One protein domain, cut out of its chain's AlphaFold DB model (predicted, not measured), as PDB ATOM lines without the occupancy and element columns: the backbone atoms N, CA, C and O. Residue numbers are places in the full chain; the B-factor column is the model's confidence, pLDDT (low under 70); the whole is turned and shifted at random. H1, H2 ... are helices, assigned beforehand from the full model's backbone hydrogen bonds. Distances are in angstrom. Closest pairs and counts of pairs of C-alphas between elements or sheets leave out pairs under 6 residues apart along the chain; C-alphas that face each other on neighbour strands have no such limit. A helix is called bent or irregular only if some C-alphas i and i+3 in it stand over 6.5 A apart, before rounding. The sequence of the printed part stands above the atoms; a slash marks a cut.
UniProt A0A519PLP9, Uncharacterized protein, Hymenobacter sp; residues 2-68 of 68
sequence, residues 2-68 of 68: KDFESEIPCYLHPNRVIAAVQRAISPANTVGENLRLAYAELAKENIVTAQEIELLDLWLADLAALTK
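This is residues 2 to 68 of the 68 residues of an uncharacterized protein of Hymenobacter sp (UniProt A0A519PLP9). Picture a helical hairpin, H3 and H4 side by side and running opposite ways, with H2 packed slantwise on H3, on the side away from H4. H1 turns off from the beginning of H2 at a corner and stands crosswise at the end of the hairpin where H3 ends and H4 begins. The printed part has 67 residues with four named helices, H1 to H4 in order along the chain, and no named strand; its class is all helix. It is only just compact, close to loose, with a radius of gyration of the C-alphas of 12.7 A, and its flat outline spans 39 by 31 by 15 A.

Find C-alpha 2 at (146.920, 134.488, 173.924); there H1 begins, and it runs through residues 2 to 12. Look at C-alphas 6 and 9, 6.7 A apart, where H1 is only just irregular. After His 13 comes H2, residues 14 to 24. Go on to C-alpha 31 at (144.855, 115.226, 154.998), where H3 begins; it runs through residues 31 to 44 and is 20.2 A long from first to last C-alpha. H4, residues 50 to 66, is the longest helix, 25.0 A from first to last C-alpha, and ends at C-alpha 66 at (155.365, 124.865, 148.128).

Begin at H3, which touches both H2 and H4. With H4 it makes a helical hairpin, a shallow tilt of 8 degrees, opposite ways; look for their closest C-alphas at Tyr 39 and Ile 53, 6.2 A apart. H3 touches H2 at a steep tilt of 58 degrees, opposite ways, and there the closest C-alphas are those of Val 21 and Ala 38, 4.9 A apart. H1 and H2 are close but not clearly touching, about perpendicular at 84 degrees, with the C-alphas of Cys 10 and Val 17 the closest at 6.4 A. H1 is apart from H3 and from H4, and H2 is apart from H4. In H2, H3 and H4 every O i to N i+4 pair is within hydrogen-bond range; in H1 it is 5 of 7.

The two C-alphas farthest apart are those of Leu 12 and Lys 68, the chain's last residue, at 38.7 A. The printed part has no cut. The links from H1 to H2 and from H3 to H4 are tight, the one from H2 to H3 is short, and no link is long. Read the B-factor column for the model's confidence: the mean pLDDT of the printed part is 87.1, and residues 2 to 11 and residue 68 are under 70.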
ATOM      1  N   LYS A   2     148.106 134.717 174.779       57.16
ATOM      2  CA  LYS A   2     146.920 134.488 173.924       57.16
ATOM      3  C   LYS A   2     146.848 133.089 173.296       57.16
ATOM      4  O   LYS A   2     145.776 132.513 173.305       57.16
ATOM      5  N   ASP A   3     147.972 132.536 172.832       55.81
ATOM      6  CA  ASP A   3     147.982 131.203 172.194       55.81
ATOM      7  C   ASP A   3     147.539 130.099 173.165       55.81
ATOM      8  O   ASP A   3     146.765 129.212 172.820       55.81
ATOM      9  N   PHE A   4     147.943 130.225 174.431       60.56
ATOM     10  CA  PHE A   4     147.513 129.322 175.494       60.56
ATOM     11  C   PHE A   4     146.002 129.438 175.733       60.56
ATOM     12  O   PHE A   4     145.323 128.430 175.867       60.56
ATOM     13  N   GLU A   5     145.449 130.654 175.722       60.97
ATOM     14  CA  GLU A   5     144.005 130.886 175.863       60.97
ATOM     15  C   GLU A   5     143.187 130.346 174.684       60.97
ATOM     16  O   GLU A   5     142.102 129.814 174.910       60.97
ATOM     17  N   SER A   6     143.697 130.432 173.452       61.22
ATOM     18  CA  SER A   6     143.051 129.834 172.273       61.22
ATOM     19  C   SER A   6     143.151 128.308 172.239       61.22
ATOM     20  O   SER A   6     142.282 127.657 171.672       61.22
ATOM     21  N   GLU A   7     144.159 127.718 172.885       67.31
ATOM     22  CA  GLU A   7     144.311 126.262 172.982       67.31
ATOM     23  C   GLU A   7     143.523 125.643 174.154       67.31
ATOM     24  O   GLU A   7     143.134 124.472 174.104       67.31
ATOM     25  N   ILE A   8     143.241 126.422 175.206       67.38
ATOM     26  CA  ILE A   8     142.493 125.996 176.402       67.38
ATOM     27  C   ILE A   8     141.168 125.270 176.073       67.38
ATOM     28  O   ILE A   8     140.924 124.234 176.696       67.38
ATOM     29  N   PRO A   9     140.319 125.708 175.118       67.06
ATOM     30  CA  PRO A   9     139.087 124.998 174.760       67.06
ATOM     31  C   PRO A   9     139.312 123.543 174.333       67.06
ATOM     32  O   PRO A   9     138.556 122.651 174.734       67.06
ATOM     33  N   CYS A  10     140.384 123.280 173.580       66.50
ATOM     34  CA  CYS A  10     140.753 121.934 173.147       66.50
ATOM     35  C   CYS A  10     141.216 121.058 174.323       66.50
ATOM     36  O   CYS A  10     140.916 119.863 174.366       66.50
ATOM     37  N   TYR A  11     141.893 121.653 175.309       68.56
ATOM     38  CA  TYR A  11     142.384 120.957 176.501       68.56
ATOM     39  C   TYR A  11     141.339 120.796 177.614       68.56
ATOM     40  O   TYR A  11     141.423 119.852 178.399       68.56
ATOM     41  N   LEU A  12     140.332 121.671 177.681       70.44
ATOM     42  CA  LEU A  12     139.238 121.588 178.654       70.44
ATOM     43  C   LEU A  12     138.257 120.456 178.335       70.44
ATOM     44  O   LEU A  12     137.626 119.901 179.239       70.44
ATOM     45  N   HIS A  13     138.114 120.108 177.054       72.62
ATOM     46  CA  HIS A  13     137.117 119.143 176.594       72.62
ATOM     47  C   HIS A  13     137.684 118.095 175.619       72.62
ATOM     48  O   HIS A  13     137.115 117.892 174.541       72.62
ATOM     49  N   PRO A  14     138.741 117.348 175.997       79.88
ATOM     50  CA  PRO A  14     139.463 116.461 175.081       79.88
ATOM     51  C   PRO A  14     138.560 115.383 174.466       79.88
ATOM     52  O   PRO A  14     138.636 115.106 173.273       79.88
ATOM     53  N   ASN A  15     137.624 114.830 175.241       85.81
ATOM     54  CA  ASN A  15     136.684 113.825 174.736       85.81
ATOM     55  C   ASN A  15     135.699 114.399 173.703       85.81
ATOM     56  O   ASN A  15     135.319 113.695 172.770       85.81
ATOM     57  N   ARG A  16     135.294 115.671 173.845       86.00
ATOM     58  CA  ARG A  16     134.405 116.337 172.876       86.00
ATOM     59  C   ARG A  16     135.145 116.633 171.578       86.00
ATOM     60  O   ARG A  16     134.593 116.378 170.514       86.00
ATOM     61  N   VAL A  17     136.396 117.086 171.672       89.88
ATOM     62  CA  VAL A  17     137.280 117.285 170.513       89.88
ATOM     63  C   VAL A  17     137.443 115.978 169.747       89.88
ATOM     64  O   VAL A  17     137.164 115.931 168.553       89.88
ATOM     65  N   ILE A  18     137.824 114.896 170.435       90.75
ATOM     66  CA  ILE A  18     138.020 113.582 169.809       90.75
ATOM     67  C   ILE A  18     136.735 113.116 169.120       90.75
ATOM     68  O   ILE A  18     136.784 112.729 167.956       90.75
ATOM     69  N   ALA A  19     135.586 113.195 169.795       92.94
ATOM     70  CA  ALA A  19     134.312 112.769 169.224       92.94
ATOM     71  C   ALA A  19     133.897 113.610 168.002       92.94
ATOM     72  O   ALA A  19     133.432 113.055 167.005       92.94
ATOM     73  N   ALA A  20     134.078 114.934 168.058       91.69
ATOM     74  CA  ALA A  20     133.777 115.832 166.946       91.69
ATOM     75  C   ALA A  20     134.668 115.535 165.733       91.69
ATOM     76  O   ALA A  20     134.166 115.363 164.625       91.69
ATOM     77  N   VAL A  21     135.978 115.383 165.949       93.50
ATOM     78  CA  VAL A  21     136.944 115.094 164.881       93.50
ATOM     79  C   VAL A  21     136.713 113.707 164.285       93.50
ATOM     80  O   VAL A  21     136.653 113.579 163.067       93.50
ATOM     81  N   GLN A  22     136.519 112.672 165.110       94.88
ATOM     82  CA  GLN A  22     136.267 111.304 164.637       94.88
ATOM     83  C   GLN A  22     135.006 111.194 163.776       94.88
ATOM     84  O   GLN A  22     134.976 110.402 162.841       94.88
ATOM     85  N   ARG A  23     133.974 111.990 164.077       93.75
ATOM     86  CA  ARG A  23     132.753 112.068 163.266       93.75
ATOM     87  C   ARG A  23     132.982 112.782 161.930       93.75
ATOM     88  O   ARG A  23     132.278 112.490 160.969       93.75
ATOM     89  N   ALA A  24     133.916 113.730 161.887       94.94
ATOM     90  CA  ALA A  24     134.152 114.588 160.730       94.94
ATOM     91  C   ALA A  24     135.015 113.926 159.648       94.94
ATOM     92  O   ALA A  24     134.787 114.131 158.457       94.94
ATOM     93  N   ILE A  25     136.049 113.191 160.063       97.00
ATOM     94  CA  ILE A  25     137.113 112.740 159.164       97.00
ATOM     95  C   ILE A  25     136.810 111.385 158.522       97.00
ATOM     96  O   ILE A  25     136.097 110.549 159.070       97.00
ATOM     97  N   SER A  26     137.416 111.145 157.362       97.06
ATOM     98  CA  SER A  26     137.307 109.881 156.636       97.06
ATOM     99  C   SER A  26     138.650 109.484 156.026       97.06
ATOM    100  O   SER A  26     139.354 110.350 155.499       97.06
ATOM    101  N   PRO A  27     139.009 108.187 156.015       95.25
ATOM    102  CA  PRO A  27     140.210 107.717 155.324       95.25
ATOM    103  C   PRO A  27     140.149 107.910 153.800       95.25
ATOM    104  O   PRO A  27     141.175 107.798 153.140       95.25
ATOM    105  N   ALA A  28     138.968 108.190 153.234       96.81
ATOM    106  CA  ALA A  28     138.805 108.470 151.807       96.81
ATOM    107  C   ALA A  28     139.234 109.894 151.405       96.81
ATOM    108  O   ALA A  28     139.408 110.160 150.219       96.81
ATOM    109  N   ASN A  29     139.394 110.797 152.376       95.81
ATOM    110  CA  ASN A  29     139.767 112.186 152.140       95.81
ATOM    111  C   ASN A  29     141.281 112.379 152.266       95.81
ATOM    112  O   ASN A  29     141.962 111.686 153.029       95.81
ATOM    113  N   THR A  30     141.806 113.395 151.589       95.06
ATOM    114  CA  THR A  30     143.168 113.880 151.823       95.06
ATOM    115  C   THR A  30     143.316 114.458 153.235       95.06
ATOM    116  O   THR A  30     142.345 114.823 153.901       95.06
ATOM    117  N   VAL A  31     144.563 114.602 153.696       93.69
ATOM    118  CA  VAL A  31     144.855 115.226 154.998       93.69
ATOM    119  C   VAL A  31     144.297 116.653 155.069       93.69
ATOM    120  O   VAL A  31     143.679 117.011 156.068       93.69
ATOM    121  N   GLY A  32     144.447 117.448 154.004       94.62
ATOM    122  CA  GLY A  32     143.944 118.827 153.959       94.62
ATOM    123  C   GLY A  32     142.416 118.925 153.985       94.62
ATOM    124  O   GLY A  32     141.861 119.822 154.617       94.62
ATOM    125  N   GLU A  33     141.713 117.993 153.339       95.00
ATOM    126  CA  GLU A  33     140.248 117.907 153.416       95.00
ATOM    127  C   GLU A  33     139.783 117.491 154.814       95.00
ATOM    128  O   GLU A  33     138.885 118.115 155.376       95.00
ATOM    129  N   ASN A  34     140.432 116.491 155.416       97.56
ATOM    130  CA  ASN A  34     140.120 116.069 156.782       97.56
ATOM    131  C   ASN A  34     140.385 117.171 157.814       97.56
ATOM    132  O   ASN A  34     139.603 117.311 158.751       97.56
ATOM    133  N   LEU A  35     141.432 117.981 157.634       95.62
ATOM    134  CA  LEU A  35     141.690 119.142 158.486       95.62
ATOM    135  C   LEU A  35     140.549 120.164 158.408       95.62
ATOM    136  O   LEU A  35     140.046 120.588 159.447       95.62
ATOM    137  N   ARG A  36     140.081 120.504 157.200       95.44
ATOM    138  CA  ARG A  36     138.939 121.418 157.024       95.44
ATOM    139  C   ARG A  36     137.661 120.884 157.665       95.44
ATOM    140  O   ARG A  36     136.973 121.622 158.366       95.44
ATOM    141  N   LEU A  37     137.355 119.601 157.460       96.12
ATOM    142  CA  LEU A  37     136.181 118.958 158.057       96.12
ATOM    143  C   LEU A  37     136.255 118.946 159.589       96.12
ATOM    144  O   LEU A  37     135.269 119.262 160.253       96.12
ATOM    145  N   ALA A  38     137.428 118.637 160.147       95.31
ATOM    146  CA  ALA A  38     137.659 118.659 161.584       95.31
ATOM    147  C   ALA A  38     137.444 120.061 162.175       95.31
ATOM    148  O   ALA A  38     136.670 120.208 163.118       95.31
ATOM    149  N   TYR A  39     138.063 121.097 161.601       94.38
ATOM    150  CA  TYR A  39     137.917 122.475 162.084       94.38
ATOM    151  C   TYR A  39     136.480 122.993 161.947       94.38
ATOM    152  O   TYR A  39     135.982 123.665 162.849       94.38
ATOM    153  N   ALA A  40     135.773 122.624 160.876       94.06
ATOM    154  CA  ALA A  40     134.363 122.964 160.717       94.06
ATOM    155  C   ALA A  40     133.478 122.331 161.809       94.06
ATOM    156  O   ALA A  40     132.580 122.994 162.328       94.06
ATOM    157  N   GLU A  41     133.719 121.072 162.191       94.31
ATOM    158  CA  GLU A  41     132.991 120.430 163.296       94.31
ATOM    159  C   GLU A  41     133.353 121.028 164.661       94.31
ATOM    160  O   GLU A  41     132.466 121.268 165.480       94.31
ATOM    161  N   LEU A  42     134.629 121.340 164.897       92.31
ATOM    162  CA  LEU A  42     135.060 121.995 166.133       92.31
ATOM    163  C   LEU A  42     134.464 123.404 166.276       92.31
ATOM    164  O   LEU A  42     134.106 123.806 167.385       92.31
ATOM    165  N   ALA A  43     134.292 124.135 165.172       91.88
ATOM    166  CA  ALA A  43     133.664 125.453 165.188       91.88
ATOM    167  C   ALA A  43     132.173 125.379 165.540       91.88
ATOM    168  O   ALA A  43     131.682 126.201 166.312       91.88
ATOM    169  N   LYS A  44     131.450 124.357 165.054       91.25
ATOM    170  CA  LYS A  44     130.043 124.112 165.441       91.25
ATOM    171  C   LYS A  44     129.888 123.861 166.941       91.25
ATOM    172  O   LYS A  44     128.875 124.227 167.529       91.25
ATOM    173  N   GLU A  45     130.894 123.251 167.562       89.94
ATOM    174  CA  GLU A  45     130.942 122.973 169.000       89.94
ATOM    175  C   GLU A  45     131.446 124.173 169.832       89.94
ATOM    176  O   GLU A  45     131.537 124.065 171.057       89.94
ATOM    177  N   ASN A  46     131.737 125.317 169.188       87.94
ATOM    178  CA  ASN A  46     132.367 126.517 169.762       87.94
ATOM    179  C   ASN A  46     133.728 126.240 170.424       87.94
ATOM    180  O   ASN A  46     134.095 126.899 171.396       87.94
ATOM    181  N   ILE A  47     134.456 125.237 169.929       87.88
ATOM    182  CA  ILE A  47     135.794 124.886 170.420       87.88
ATOM    183  C   ILE A  47     136.852 125.737 169.717       87.88
ATOM    184  O   ILE A  47     137.770 126.217 170.372       87.88
ATOM    185  N   VAL A  48     136.692 125.945 168.409       88.69
ATOM    186  CA  VAL A  48     137.524 126.844 167.599       88.69
ATOM    187  C   VAL A  48     136.664 127.952 166.999       88.69
ATOM    188  O   VAL A  48     135.442 127.837 166.883       88.69
ATOM    189  N   THR A  49     137.302 129.044 166.615       89.31
ATOM    190  CA  THR A  49     136.672 130.218 166.016       89.31
ATOM    191  C   THR A  49     136.630 130.122 164.489       89.31
ATOM    192  O   THR A  49     137.396 129.393 163.863       89.31
ATOM    193  N   ALA A  50     135.764 130.915 163.853       89.69
ATOM    194  CA  ALA A  50     135.738 131.017 162.389       89.69
ATOM    195  C   ALA A  50     137.065 131.550 161.809       89.69
ATOM    196  O   ALA A  50     137.453 131.168 160.709       89.69
ATOM    197  N   GLN A  51     137.778 132.386 162.569       90.88
ATOM    198  CA  GLN A  51     139.079 132.925 162.173       90.88
ATOM    199  C   GLN A  51     140.151 131.829 162.070       90.88
ATOM    200  O   GLN A  51     141.036 131.908 161.224       90.88
ATOM    201  N   GLU A  52     140.064 130.780 162.889       90.25
ATOM    202  CA  GLU A  52     140.980 129.636 162.803       90.25
ATOM    203  C   GLU A  52     140.749 128.800 161.540       90.25
ATOM    204  O   GLU A  52     141.707 128.272 160.979       90.25
ATOM    205  N   ILE A  53     139.507 128.721 161.049       92.56
ATOM    206  CA  ILE A  53     139.205 128.076 159.761       92.56
ATOM    207  C   ILE A  53     139.850 128.865 158.617       92.56
ATOM    208  O   ILE A  53     140.506 128.279 157.759       92.56
ATOM    209  N   GLU A  54     139.708 130.191 158.626       94.06
ATOM    210  CA  GLU A  54     140.328 131.061 157.621       94.06
ATOM    211  C   GLU A  54     141.859 130.930 157.630       94.06
ATOM    212  O   GLU A  54     142.486 130.792 156.579       94.06
ATOM    213  N   LEU A  55     142.466 130.900 158.820       95.00
ATOM    214  CA  LEU A  55     143.906 130.703 158.970       95.00
ATOM    215  C   LEU A  55     144.360 129.333 158.439       95.00
ATOM    216  O   LEU A  55     145.392 129.246 157.773       95.00
ATOM    217  N   LEU A  56     143.586 128.273 158.699       95.19
ATOM    218  CA  LEU A  56     143.846 126.939 158.160       95.19
ATOM    219  C   LEU A  56     143.810 126.937 156.626       95.19
ATOM    220  O   LEU A  56     144.689 126.346 156.002       95.19
ATOM    221  N   ASP A  57     142.824 127.596 156.017       94.81
ATOM    222  CA  ASP A  57     142.702 127.667 154.559       94.81
ATOM    223  C   ASP A  57     143.895 128.385 153.916       94.81
ATOM    224  O   ASP A  57     144.434 127.902 152.915       94.81
ATOM    225  N   LEU A  58     144.356 129.488 154.516       96.25
ATOM    226  CA  LEU A  58     145.565 130.192 154.078       96.25
ATOM    227  C   LEU A  58     146.805 129.293 154.176       96.25
ATOM    228  O   LEU A  58     147.559 129.173 153.212       96.25
ATOM    229  N   TRP A  59     146.976 128.589 155.296       95.56
ATOM    230  CA  TRP A  59     148.109 127.682 155.485       95.56
ATOM    231  C   TRP A  59     148.102 126.510 154.494       95.56
ATOM    232  O   TRP A  59     149.140 126.155 153.933       95.56
ATOM    233  N   LEU A  60     146.935 125.916 154.226       94.62
ATOM    234  CA  LEU A  60     146.803 124.859 153.221       94.62
ATOM    235  C   LEU A  60     147.120 125.372 151.808       94.62
ATOM    236  O   LEU A  60     147.716 124.638 151.017       94.62
ATOM    237  N   ALA A  61     146.753 126.617 151.493       95.00
ATOM    238  CA  ALA A  61     147.103 127.250 150.226       95.00
ATOM    239  C   ALA A  61     148.623 127.459 150.092       95.00
ATOM    240  O   ALA A  61     149.186 127.138 149.044       95.00
ATOM    241  N   ASP A  62     149.292 127.904 151.158       95.25
ATOM    242  CA  ASP A  62     150.752 128.050 151.194       95.25
ATOM    243  C   ASP A  62     151.456 126.705 150.970       95.25
ATOM    244  O   ASP A  62     152.356 126.591 150.136       95.25
ATOM    245  N   LEU A  63     151.008 125.641 151.645       93.19
ATOM    246  CA  LEU A  63     151.552 124.292 151.455       93.19
ATOM    247  C   LEU A  63     151.360 123.772 150.023       93.19
ATOM    248  O   LEU A  63     152.259 123.136 149.461       93.19
ATOM    249  N   ALA A  64     150.210 124.056 149.412       90.94
ATOM    250  CA  ALA A  64     149.945 123.693 148.024       90.94
ATOM    251  C   ALA A  64     150.839 124.471 147.039       90.94
ATOM    252  O   ALA A  64     151.178 123.954 145.976       90.94
ATOM    253  N   ALA A  65     151.250 125.694 147.388       93.25
ATOM    254  CA  ALA A  65     152.193 126.478 146.595       93.25
ATOM    255  C   ALA A  65     153.643 125.975 146.722       93.25
ATOM    256  O   ALA A  65     154.403 126.081 145.763       93.25
ATOM    257  N   LEU A  66     154.020 125.403 147.872       91.38
ATOM    258  CA  LEU A  66     155.365 124.865 148.128       91.38
ATOM    259  C   LEU A  66     155.613 123.478 147.528       91.38
ATOM    260  O   LEU A  66     156.760 123.084 147.338       91.38
ATOM    261  N   THR A  67     154.551 122.722 147.265       78.44
ATOM    262  CA  THR A  67     154.619 121.358 146.712       78.44
ATOM    263  C   THR A  67     154.447 121.320 145.190       78.44
ATOM    264  O   THR A  67     154.223 120.249 144.622       78.44
ATOM    265  N   LYS A  68     154.554 122.483 144.537       55.62
ATOM    266  CA  LYS A  68     154.401 122.677 143.094       55.62
ATOM    267  C   LYS A  68     155.718 122.612 142.330       55.62
ATOM    268  O   LYS A  68     156.744 123.076 142.871       55.62
TER     269      LYS A  68